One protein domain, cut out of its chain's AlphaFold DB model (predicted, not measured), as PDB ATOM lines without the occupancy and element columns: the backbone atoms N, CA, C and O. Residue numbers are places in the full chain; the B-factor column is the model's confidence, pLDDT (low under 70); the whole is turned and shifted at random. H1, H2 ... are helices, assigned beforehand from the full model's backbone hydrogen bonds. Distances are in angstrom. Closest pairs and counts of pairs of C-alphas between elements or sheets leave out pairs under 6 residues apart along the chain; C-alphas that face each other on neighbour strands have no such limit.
ATOM      1  N   ILE A  40     139.565 124.183 215.022       94.62
ATOM      2  CA  ILE A  40     138.554 124.987 214.333       94.62
ATOM      3  C   ILE A  40     138.676 124.799 212.817       94.62
ATOM      4  O   ILE A  40     139.783 124.680 212.282       94.62
ATOM      5  N   SER A  41     137.538 124.779 212.120       95.25
ATOM      6  CA  SER A  41     137.528 124.588 210.669       95.25
ATOM      7  C   SER A  41     138.214 125.749 209.945       95.25
ATOM      8  O   SER A  41     138.260 126.877 210.438       95.25
ATOM      9  N   GLU A  42     138.711 125.481 208.737       95.81
ATOM     10  CA  GLU A  42     139.276 126.506 207.854       95.81
ATOM     11  C   GLU A  42     138.297 127.663 207.611       95.81
ATOM     12  O   GLU A  42     138.676 128.829 207.698       95.81
ATOM     13  N   GLU A  43     137.023 127.361 207.368       96.62
ATOM     14  CA  GLU A  43     135.990 128.382 207.186       96.62
ATOM     15  C   GLU A  43     135.829 129.264 208.431       96.62
ATOM     16  O   GLU A  43     135.753 130.489 208.317       96.62
ATOM     17  N   VAL A  44     135.808 128.656 209.621       96.75
ATOM     18  CA  VAL A  44     135.678 129.388 210.886       96.75
ATOM     19  C   VAL A  44     136.913 130.251 211.133       96.75
ATOM     20  O   VAL A  44     136.756 131.425 211.458       96.75
ATOM     21  N   TYR A  45     138.123 129.719 210.921       96.00
ATOM     22  CA  TYR A  45     139.377 130.453 211.113       96.00
ATOM     23  C   TYR A  45     139.415 131.747 210.291       96.00
ATOM     24  O   TYR A  45     139.704 132.812 210.828       96.00
ATOM     25  N   TYR A  46     139.064 131.684 209.004       95.44
ATOM     26  CA  TYR A  46     139.109 132.852 208.114       95.44
ATOM     27  C   TYR A  46     137.894 133.781 208.227       95.44
ATOM     28  O   TYR A  46     137.888 134.849 207.614       95.44
ATOM     29  N   ARG A  47     136.883 133.413 209.022       97.00
ATOM     30  CA  ARG A  47     135.794 134.313 209.428       97.00
ATOM     31  C   ARG A  47     136.160 135.153 210.653       97.00
ATOM     32  O   ARG A  47     135.489 136.150 210.916       97.00
ATOM     33  N   LEU A  48     137.187 134.762 211.410       95.62
ATOM     34  CA  LEU A  48     137.620 135.526 212.576       95.62
ATOM     35  C   LEU A  48     138.038 136.943 212.148       95.62
ATOM     36  O   LEU A  48     138.735 137.102 211.143       95.62
ATOM     37  N   PRO A  49     137.627 137.981 212.896       94.56
ATOM     38  CA  PRO A  49     138.023 139.342 212.581       94.56
ATOM     39  C   PRO A  49     139.539 139.492 212.725       94.56
ATOM     40  O   PRO A  49     140.140 139.042 213.704       94.56
ATOM     41  N   VAL A  50     140.156 140.159 211.751       91.38
ATOM     42  CA  VAL A  50     141.585 140.472 211.804       91.38
ATOM     43  C   VAL A  50     141.829 141.479 212.924       91.38
ATOM     44  O   VAL A  50     141.145 142.499 213.027       91.38
ATOM     45  N   ARG A  51     142.827 141.200 213.764       90.31
ATOM     46  CA  ARG A  51     143.251 142.113 214.823       90.31
ATOM     47  C   ARG A  51     143.786 143.408 214.210       90.31
ATOM     48  O   ARG A  51     144.767 143.386 213.472       90.31
ATOM     49  N   VAL A  52     143.189 144.535 214.586       92.88
ATOM     50  CA  VAL A  52     143.726 145.859 214.258       92.88
ATOM     51  C   VAL A  52     144.907 146.156 215.181       92.88
ATOM     52  O   VAL A  52     144.801 146.020 216.402       92.88
ATOM     53  N   ILE A  53     146.039 146.547 214.600       93.25
ATOM     54  CA  ILE A  53     147.219 146.989 215.345       93.25
ATOM     55  C   ILE A  53     147.209 148.510 215.350       93.25
ATOM     56  O   ILE A  53     147.330 149.141 214.300       93.25
ATOM     57  N   TYR A  54     147.059 149.091 216.536       92.56
ATOM     58  CA  TYR A  54     147.112 150.534 216.728       92.56
ATOM     59  C   TYR A  54     148.516 150.979 217.103       92.56
ATOM     60  O   TYR A  54     149.272 150.239 217.743       92.56
ATOM     61  N   LYS A  55     148.834 152.219 216.743       92.19
ATOM     62  CA  LYS A  55     150.074 152.880 217.135       92.19
ATOM     63  C   LYS A  55     150.175 152.940 218.656       92.19
ATOM     64  O   LYS A  55     149.301 153.476 219.331       92.19
ATOM     65  N   SER A  56     151.247 152.365 219.186       90.25
ATOM     66  CA  SER A  56     151.562 152.401 220.610       90.25
ATOM     67  C   SER A  56     152.534 153.530 220.914       90.25
ATOM     68  O   SER A  56     153.442 153.811 220.130       90.25
ATOM     69  N   TYR A  57     152.383 154.120 222.091       91.00
ATOM     70  CA  TYR A  57     153.253 155.176 222.583       91.00
ATOM     71  C   TYR A  57     153.999 154.696 223.835       91.00
ATOM     72  O   TYR A  57     153.464 153.864 224.577       91.00
ATOM     73  N   PRO A  58     155.235 155.163 224.075       90.56
ATOM     74  CA  PRO A  58     156.006 154.745 225.236       90.56
ATOM     75  C   PRO A  58     155.308 155.138 226.541       90.56
ATOM     76  O   PRO A  58     154.765 156.234 226.680       90.56
ATOM     77  N   VAL A  59     155.368 154.242 227.521       89.00
ATOM     78  CA  VAL A  59     154.977 154.545 228.898       89.00
ATOM     79  C   VAL A  59     156.228 154.986 229.642       89.00
ATOM     80  O   VAL A  59     157.182 154.218 229.782       89.00
ATOM     81  N   TYR A  60     156.238 156.232 230.104       91.38
ATOM     82  CA  TYR A  60     157.336 156.774 230.894       91.38
ATOM     83  C   TYR A  60     157.107 156.537 232.384       91.38
ATOM     84  O   TYR A  60     155.982 156.395 232.861       91.38
ATOM     85  N   ARG A  61     158.201 156.532 233.147       91.38
ATOM     86  CA  ARG A  61     158.101 156.731 234.592       91.38
ATOM     87  C   ARG A  61     157.676 158.177 234.875       91.38
ATOM     88  O   ARG A  61     158.101 159.056 234.124       91.38
ATOM     89  N   PRO A  62     156.954 158.447 235.980       86.38
ATOM     90  CA  PRO A  62     156.502 159.800 236.308       86.38
ATOM     91  C   PRO A  62     157.621 160.854 236.335       86.38
ATOM     92  O   PRO A  62     157.396 161.998 235.968       86.38
ATOM     93  N   ASP A  63     158.842 160.469 236.722       91.75
ATOM     94  CA  ASP A  63     160.019 161.347 236.794       91.75
ATOM     95  C   ASP A  63     160.758 161.542 235.456       91.75
ATOM     96  O   ASP A  63     161.725 162.298 235.390       91.75
ATOM     97  N   ARG A  64     160.344 160.843 234.392       94.69
ATOM     98  CA  ARG A  64     160.995 160.864 233.068       94.69
ATOM     99  C   ARG A  64     160.046 161.172 231.921       94.69
ATOM    100  O   ARG A  64     160.456 161.101 230.764       94.69
ATOM    101  N   GLU A  65     158.791 161.468 232.229       95.38
ATOM    102  CA  GLU A  65     157.828 161.848 231.214       95.38
ATOM    103  C   GLU A  65     158.191 163.223 230.628       95.38
ATOM    104  O   GLU A  65     158.442 164.168 231.384       95.38
ATOM    105  N   PRO A  66     158.235 163.365 229.292       95.94
ATOM    106  CA  PRO A  66     158.395 164.668 228.669       95.94
ATOM    107  C   PRO A  66     157.248 165.611 229.054       95.94
ATOM    108  O   PRO A  66     156.088 165.209 229.109       95.94
ATOM    109  N   SER A  67     157.557 166.889 229.274       95.50
ATOM    110  CA  SER A  67     156.542 167.883 229.646       95.50
ATOM    111  C   SER A  67     155.403 167.944 228.621       95.50
ATOM    112  O   SER A  67     155.649 168.088 227.422       95.50
ATOM    113  N   GLY A  68     154.158 167.833 229.094       94.69
ATOM    114  CA  GLY A  68     152.951 167.892 228.265       94.69
ATOM    115  C   GLY A  68     152.645 166.623 227.461       94.69
ATOM    116  O   GLY A  68     151.707 166.628 226.660       94.69
ATOM    117  N   TYR A  69     153.421 165.547 227.632       95.69
ATOM    118  CA  TYR A  69     153.245 164.306 226.880       95.69
ATOM    119  C   TYR A  69     151.878 163.665 227.131       95.69
ATOM    120  O   TYR A  69     151.173 163.346 226.174       95.69
ATOM    121  N   THR A  70     151.462 163.535 228.393       92.25
ATOM    122  CA  THR A  70     150.141 162.989 228.731       92.25
ATOM    123  C   THR A  70     149.002 163.835 228.151       92.25
ATOM    124  O   THR A  70     148.050 163.289 227.588       92.25
ATOM    125  N   GLU A  71     149.073 165.165 228.235       95.38
ATOM    126  CA  GLU A  71     148.053 166.064 227.679       95.38
ATOM    127  C   GLU A  71     147.969 165.967 226.156       95.38
ATOM    128  O   GLU A  71     146.871 166.025 225.596       95.38
ATOM    129  N   TRP A  72     149.111 165.817 225.485       95.69
ATOM    130  CA  TRP A  72     149.170 165.577 224.047       95.69
ATOM    131  C   TRP A  72     148.573 164.215 223.682       95.69
ATOM    132  O   TRP A  72     147.752 164.143 222.762       95.69
ATOM    133  N   LEU A  73     148.918 163.162 224.432       94.69
ATOM    134  CA  LEU A  73     148.453 161.797 224.194       94.69
ATOM    135  C   LEU A  73     146.928 161.691 224.310       94.69
ATOM    136  O   LEU A  73     146.292 161.066 223.466       94.69
ATOM    137  N   ARG A  74     146.317 162.384 225.282       94.06
ATOM    138  CA  ARG A  74     144.850 162.450 225.453       94.06
ATOM    139  C   ARG A  74     144.101 163.059 224.264       94.06
ATOM    140  O   ARG A  74     142.890 162.884 224.173       94.06
ATOM    141  N   ARG A  75     144.781 163.813 223.396       96.88
ATOM    142  CA  ARG A  75     144.185 164.457 222.214       96.88
ATOM    143  C   ARG A  75     144.369 163.650 220.932       96.88
ATOM    144  O   ARG A  75     143.812 164.044 219.914       96.88
ATOM    145  N   GLN A  76     145.175 162.590 220.955       95.50
ATOM    146  CA  GLN A  76     145.415 161.784 219.764       95.50
ATOM    147  C   GLN A  76     144.230 160.856 219.506       95.50
ATOM    148  O   GLN A  76     143.704 160.229 220.428       95.50
ATOM    149  N   GLU A  77     143.837 160.742 218.243       95.38
ATOM    150  CA  GLU A  77     142.915 159.697 217.812       95.38
ATOM    151  C   GLU A  77     143.680 158.387 217.555       95.38
ATOM    152  O   GLU A  77     144.858 158.425 217.184       95.38
ATOM    153  N   PRO A  78     143.042 157.217 217.739       93.38
ATOM    154  CA  PRO A  78     143.669 155.937 217.433       93.38
ATOM    155  C   PRO A  78     144.091 155.835 215.959       93.38
ATOM    156  O   PRO A  78     143.258 155.798 215.056       93.38
ATOM    157  N   GLU A  79     145.398 155.724 215.719       94.31
ATOM    158  CA  GLU A  79     145.975 155.536 214.386       94.31
ATOM    159  C   GLU A  79     146.253 154.045 214.126       94.31
ATOM    160  O   GLU A  79     146.857 153.360 214.956       94.31
ATOM    161  N   ILE A  80     145.830 153.535 212.964       94.50
ATOM    162  CA  ILE A  80     146.134 152.164 212.528       94.50
ATOM    163  C   ILE A  80     147.599 152.100 212.089       94.50
ATOM    164  O   ILE A  80     147.996 152.770 211.140       94.50
ATOM    165  N   ALA A  81     148.391 151.267 212.761       93.50
ATOM    166  CA  ALA A  81     149.826 151.150 212.523       93.50
ATOM    167  C   ALA A  81     150.185 150.164 211.397       93.50
ATOM    168  O   ALA A  81     151.262 150.268 210.817       93.50
ATOM    169  N   PHE A  82     149.298 149.218 211.072       95.00
ATOM    170  CA  PHE A  82     149.514 148.234 210.009       95.00
ATOM    171  C   PHE A  82     148.339 148.190 209.031       95.00
ATOM    172  O   PHE A  82     147.202 147.931 209.423       95.00
ATOM    173  N   ASP A  83     148.638 148.382 207.747       93.56
ATOM    174  CA  ASP A  83     147.684 148.262 206.646       93.56
ATOM    175  C   ASP A  83     148.357 147.606 205.434       93.56
ATOM    176  O   ASP A  83     149.062 148.252 204.654       93.56
ATOM    177  N   GLY A  84     148.124 146.301 205.275       90.75
ATOM    178  CA  GLY A  84     148.718 145.504 204.202       90.75
ATOM    179  C   GLY A  84     148.323 145.953 202.791       90.75
ATOM    180  O   GLY A  84     149.057 145.675 201.847       90.75
ATOM    181  N   SER A  85     147.211 146.682 202.626       90.69
ATOM    182  CA  SER A  85     146.766 147.167 201.310       90.69
ATOM    183  C   SER A  85     147.660 148.275 200.740       90.69
ATOM    184  O   SER A  85     147.645 148.532 199.534       90.69
ATOM    185  N   LYS A  86     148.464 148.921 201.596       92.00
ATOM    186  CA  LYS A  86     149.369 150.016 201.224       92.00
ATOM    187  C   LYS A  86     150.780 149.550 200.848       92.00
ATOM    188  O   LYS A  86     151.533 150.345 200.288       92.00
ATOM    189  N   LEU A  87     151.136 148.295 201.131       92.56
ATOM    190  CA  LEU A  87     152.490 147.760 200.955       92.56
ATOM    191  C   LEU A  87     152.706 147.282 199.515       92.56
ATOM    192  O   LEU A  87     151.977 146.416 199.027       92.56
ATOM    193  N   LYS A  88     153.716 147.822 198.827       91.00
ATOM    194  CA  LYS A  88     153.953 147.555 197.396       91.00
ATOM    195  C   LYS A  88     155.278 146.874 197.125       91.00
ATOM    196  O   LYS A  88     155.393 146.160 196.138       91.00
ATOM    197  N   THR A  89     156.285 147.119 197.952       92.62
ATOM    198  CA  THR A  89     157.639 146.604 197.750       92.62
ATOM    199  C   THR A  89     157.980 145.553 198.792       92.62
ATOM    200  O   THR A  89     157.424 145.539 199.887       92.62
ATOM    201  N   ARG A  90     158.936 144.675 198.476       91.88
ATOM    202  CA  ARG A  90     159.457 143.705 199.447       91.88
ATOM    203  C   ARG A  90     159.941 144.387 200.728       91.88
ATOM    204  O   ARG A  90     159.726 143.855 201.808       91.88
ATOM    205  N   GLU A  91     160.570 145.548 200.586       93.94
ATOM    206  CA  GLU A  91     161.088 146.329 201.704       93.94
ATOM    207  C   GLU A  91     159.953 146.860 202.589       93.94
ATOM    208  O   GLU A  91     160.032 146.763 203.810       93.94
ATOM    209  N   ASP A  92     158.844 147.311 201.992       94.06
ATOM    210  CA  ASP A  92     157.647 147.713 202.744       94.06
ATOM    211  C   ASP A  92     157.128 146.544 203.597       94.06
ATOM    212  O   ASP A  92     156.790 146.720 204.765       94.06
ATOM    213  N   TRP A  93     157.097 145.335 203.025       93.81
ATOM    214  CA  TRP A  93     156.652 144.125 203.720       93.81
ATOM    215  C   TRP A  93     157.595 143.691 204.843       93.81
ATOM    216  O   TRP A  93     157.116 143.233 205.879       93.81
ATOM    217  N   ILE A  94     158.911 143.843 204.669       93.81
ATOM    218  CA  ILE A  94     159.901 143.535 205.713       93.81
ATOM    219  C   ILE A  94     159.735 144.499 206.893       93.81
ATOM    220  O   ILE A  94     159.566 144.047 208.026       93.81
ATOM    221  N   ASN A  95     159.685 145.804 206.623       94.81
ATOM    222  CA  ASN A  95     159.530 146.826 207.661       94.81
ATOM    223  C   ASN A  95     158.175 146.720 208.379       94.81
ATOM    224  O   ASN A  95     158.091 146.818 209.603       94.81
ATOM    225  N   ALA A  96     157.097 146.452 207.637       94.69
ATOM    226  CA  ALA A  96     155.788 146.211 208.236       94.69
ATOM    227  C   ALA A  96     155.762 144.921 209.074       94.69
ATOM    228  O   ALA A  96     155.089 144.871 210.103       94.69
ATOM    229  N   GLY A  97     156.506 143.891 208.665       93.38
ATOM    230  CA  GLY A  97     156.655 142.649 209.422       93.38
ATOM    231  C   GLY A  97     157.295 142.866 210.792       93.38
ATOM    232  O   GLY A  97     156.797 142.327 211.780       93.38
ATOM    233  N   GLU A  98     158.335 143.700 210.877       95.19
ATOM    234  CA  GLU A  98     158.960 144.077 212.153       95.19
ATOM    235  C   GLU A  98     157.961 144.767 213.096       95.19
ATOM    236  O   GLU A  98     157.898 144.442 214.285       95.19
ATOM    237  N   LEU A  99     157.131 145.668 212.563       93.88
ATOM    238  CA  LEU A  99     156.081 146.343 213.329       93.88
ATOM    239  C   LEU A  99     155.050 145.349 213.875       93.88
ATOM    240  O   LEU A  99     154.713 145.405 215.056       93.88
ATOM    241  N   VAL A 100     154.557 144.435 213.033       93.69
ATOM    242  CA  VAL A 100     153.574 143.416 213.441       93.69
ATOM    243  C   VAL A 100     154.159 142.486 214.503       93.69
ATOM    244  O   VAL A 100     153.474 142.169 215.473       93.69
ATOM    245  N   PHE A 101     155.417 142.072 214.344       93.62
ATOM    246  CA  PHE A 101     156.088 141.154 215.264       93.62
ATOM    247  C   PHE A 101     156.281 141.756 216.661       93.62
ATOM    248  O   PHE A 101     156.102 141.065 217.661       93.62
ATOM    249  N   ASN A 102     156.604 143.049 216.735       91.88
ATOM    250  CA  ASN A 102     156.829 143.758 217.996       91.88
ATOM    251  C   ASN A 102     155.560 144.407 218.578       91.88
ATOM    252  O   ASN A 102     155.624 145.059 219.624       91.88
ATOM    253  N   ALA A 103     154.404 144.256 217.925       91.31
ATOM    254  CA  ALA A 103     153.160 144.847 218.394       91.31
ATOM    255  C   ALA A 103     152.684 144.204 219.713       91.31
ATOM    256  O   ALA A 103     152.728 142.980 219.870       91.31
TER     257      ALA A 103
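AT A GLANCE: This is residues 40 to 103 of the 134 residues of an uncharacterized protein of Acidobacteria bacterium (UniProt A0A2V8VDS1). With little regular structure, this is a drawn-out chain: H1 sticks out at one end, a long link runs to H2 toward the other end, and the chain then folds back to H3, the longest helix, set off to one side. The printed part has 64 residues, with three named helices in the order H1, H2, H3 and no named strand; the class is all helix, though named elements hold only 23 residues. It is extended, with a radius of gyration of the C-alphas of 16.7 A, and spans 49 by 30 by 19 A.

IN THESE COORDINATES: H1, residues 42 to 47, begins at C-alpha 42 (139.276, 126.506, 207.854). H2 is residues 69 to 73. H3, residues 90 to 101, measures 16.4 A and ends at C-alpha 101 (156.088, 141.154, 215.264).

HOW THE PARTS SIT: The three helices are apart from one another. In H1, H2 and H3 every O i to N i+4 pair is within hydrogen-bond range.

THE WHOLE: Residues 40 to 50 and 61 to 68 stand free. Both links are long, 21 and 16 residues. The printed part has no cut, and no printed residue is under 70 in pLDDT.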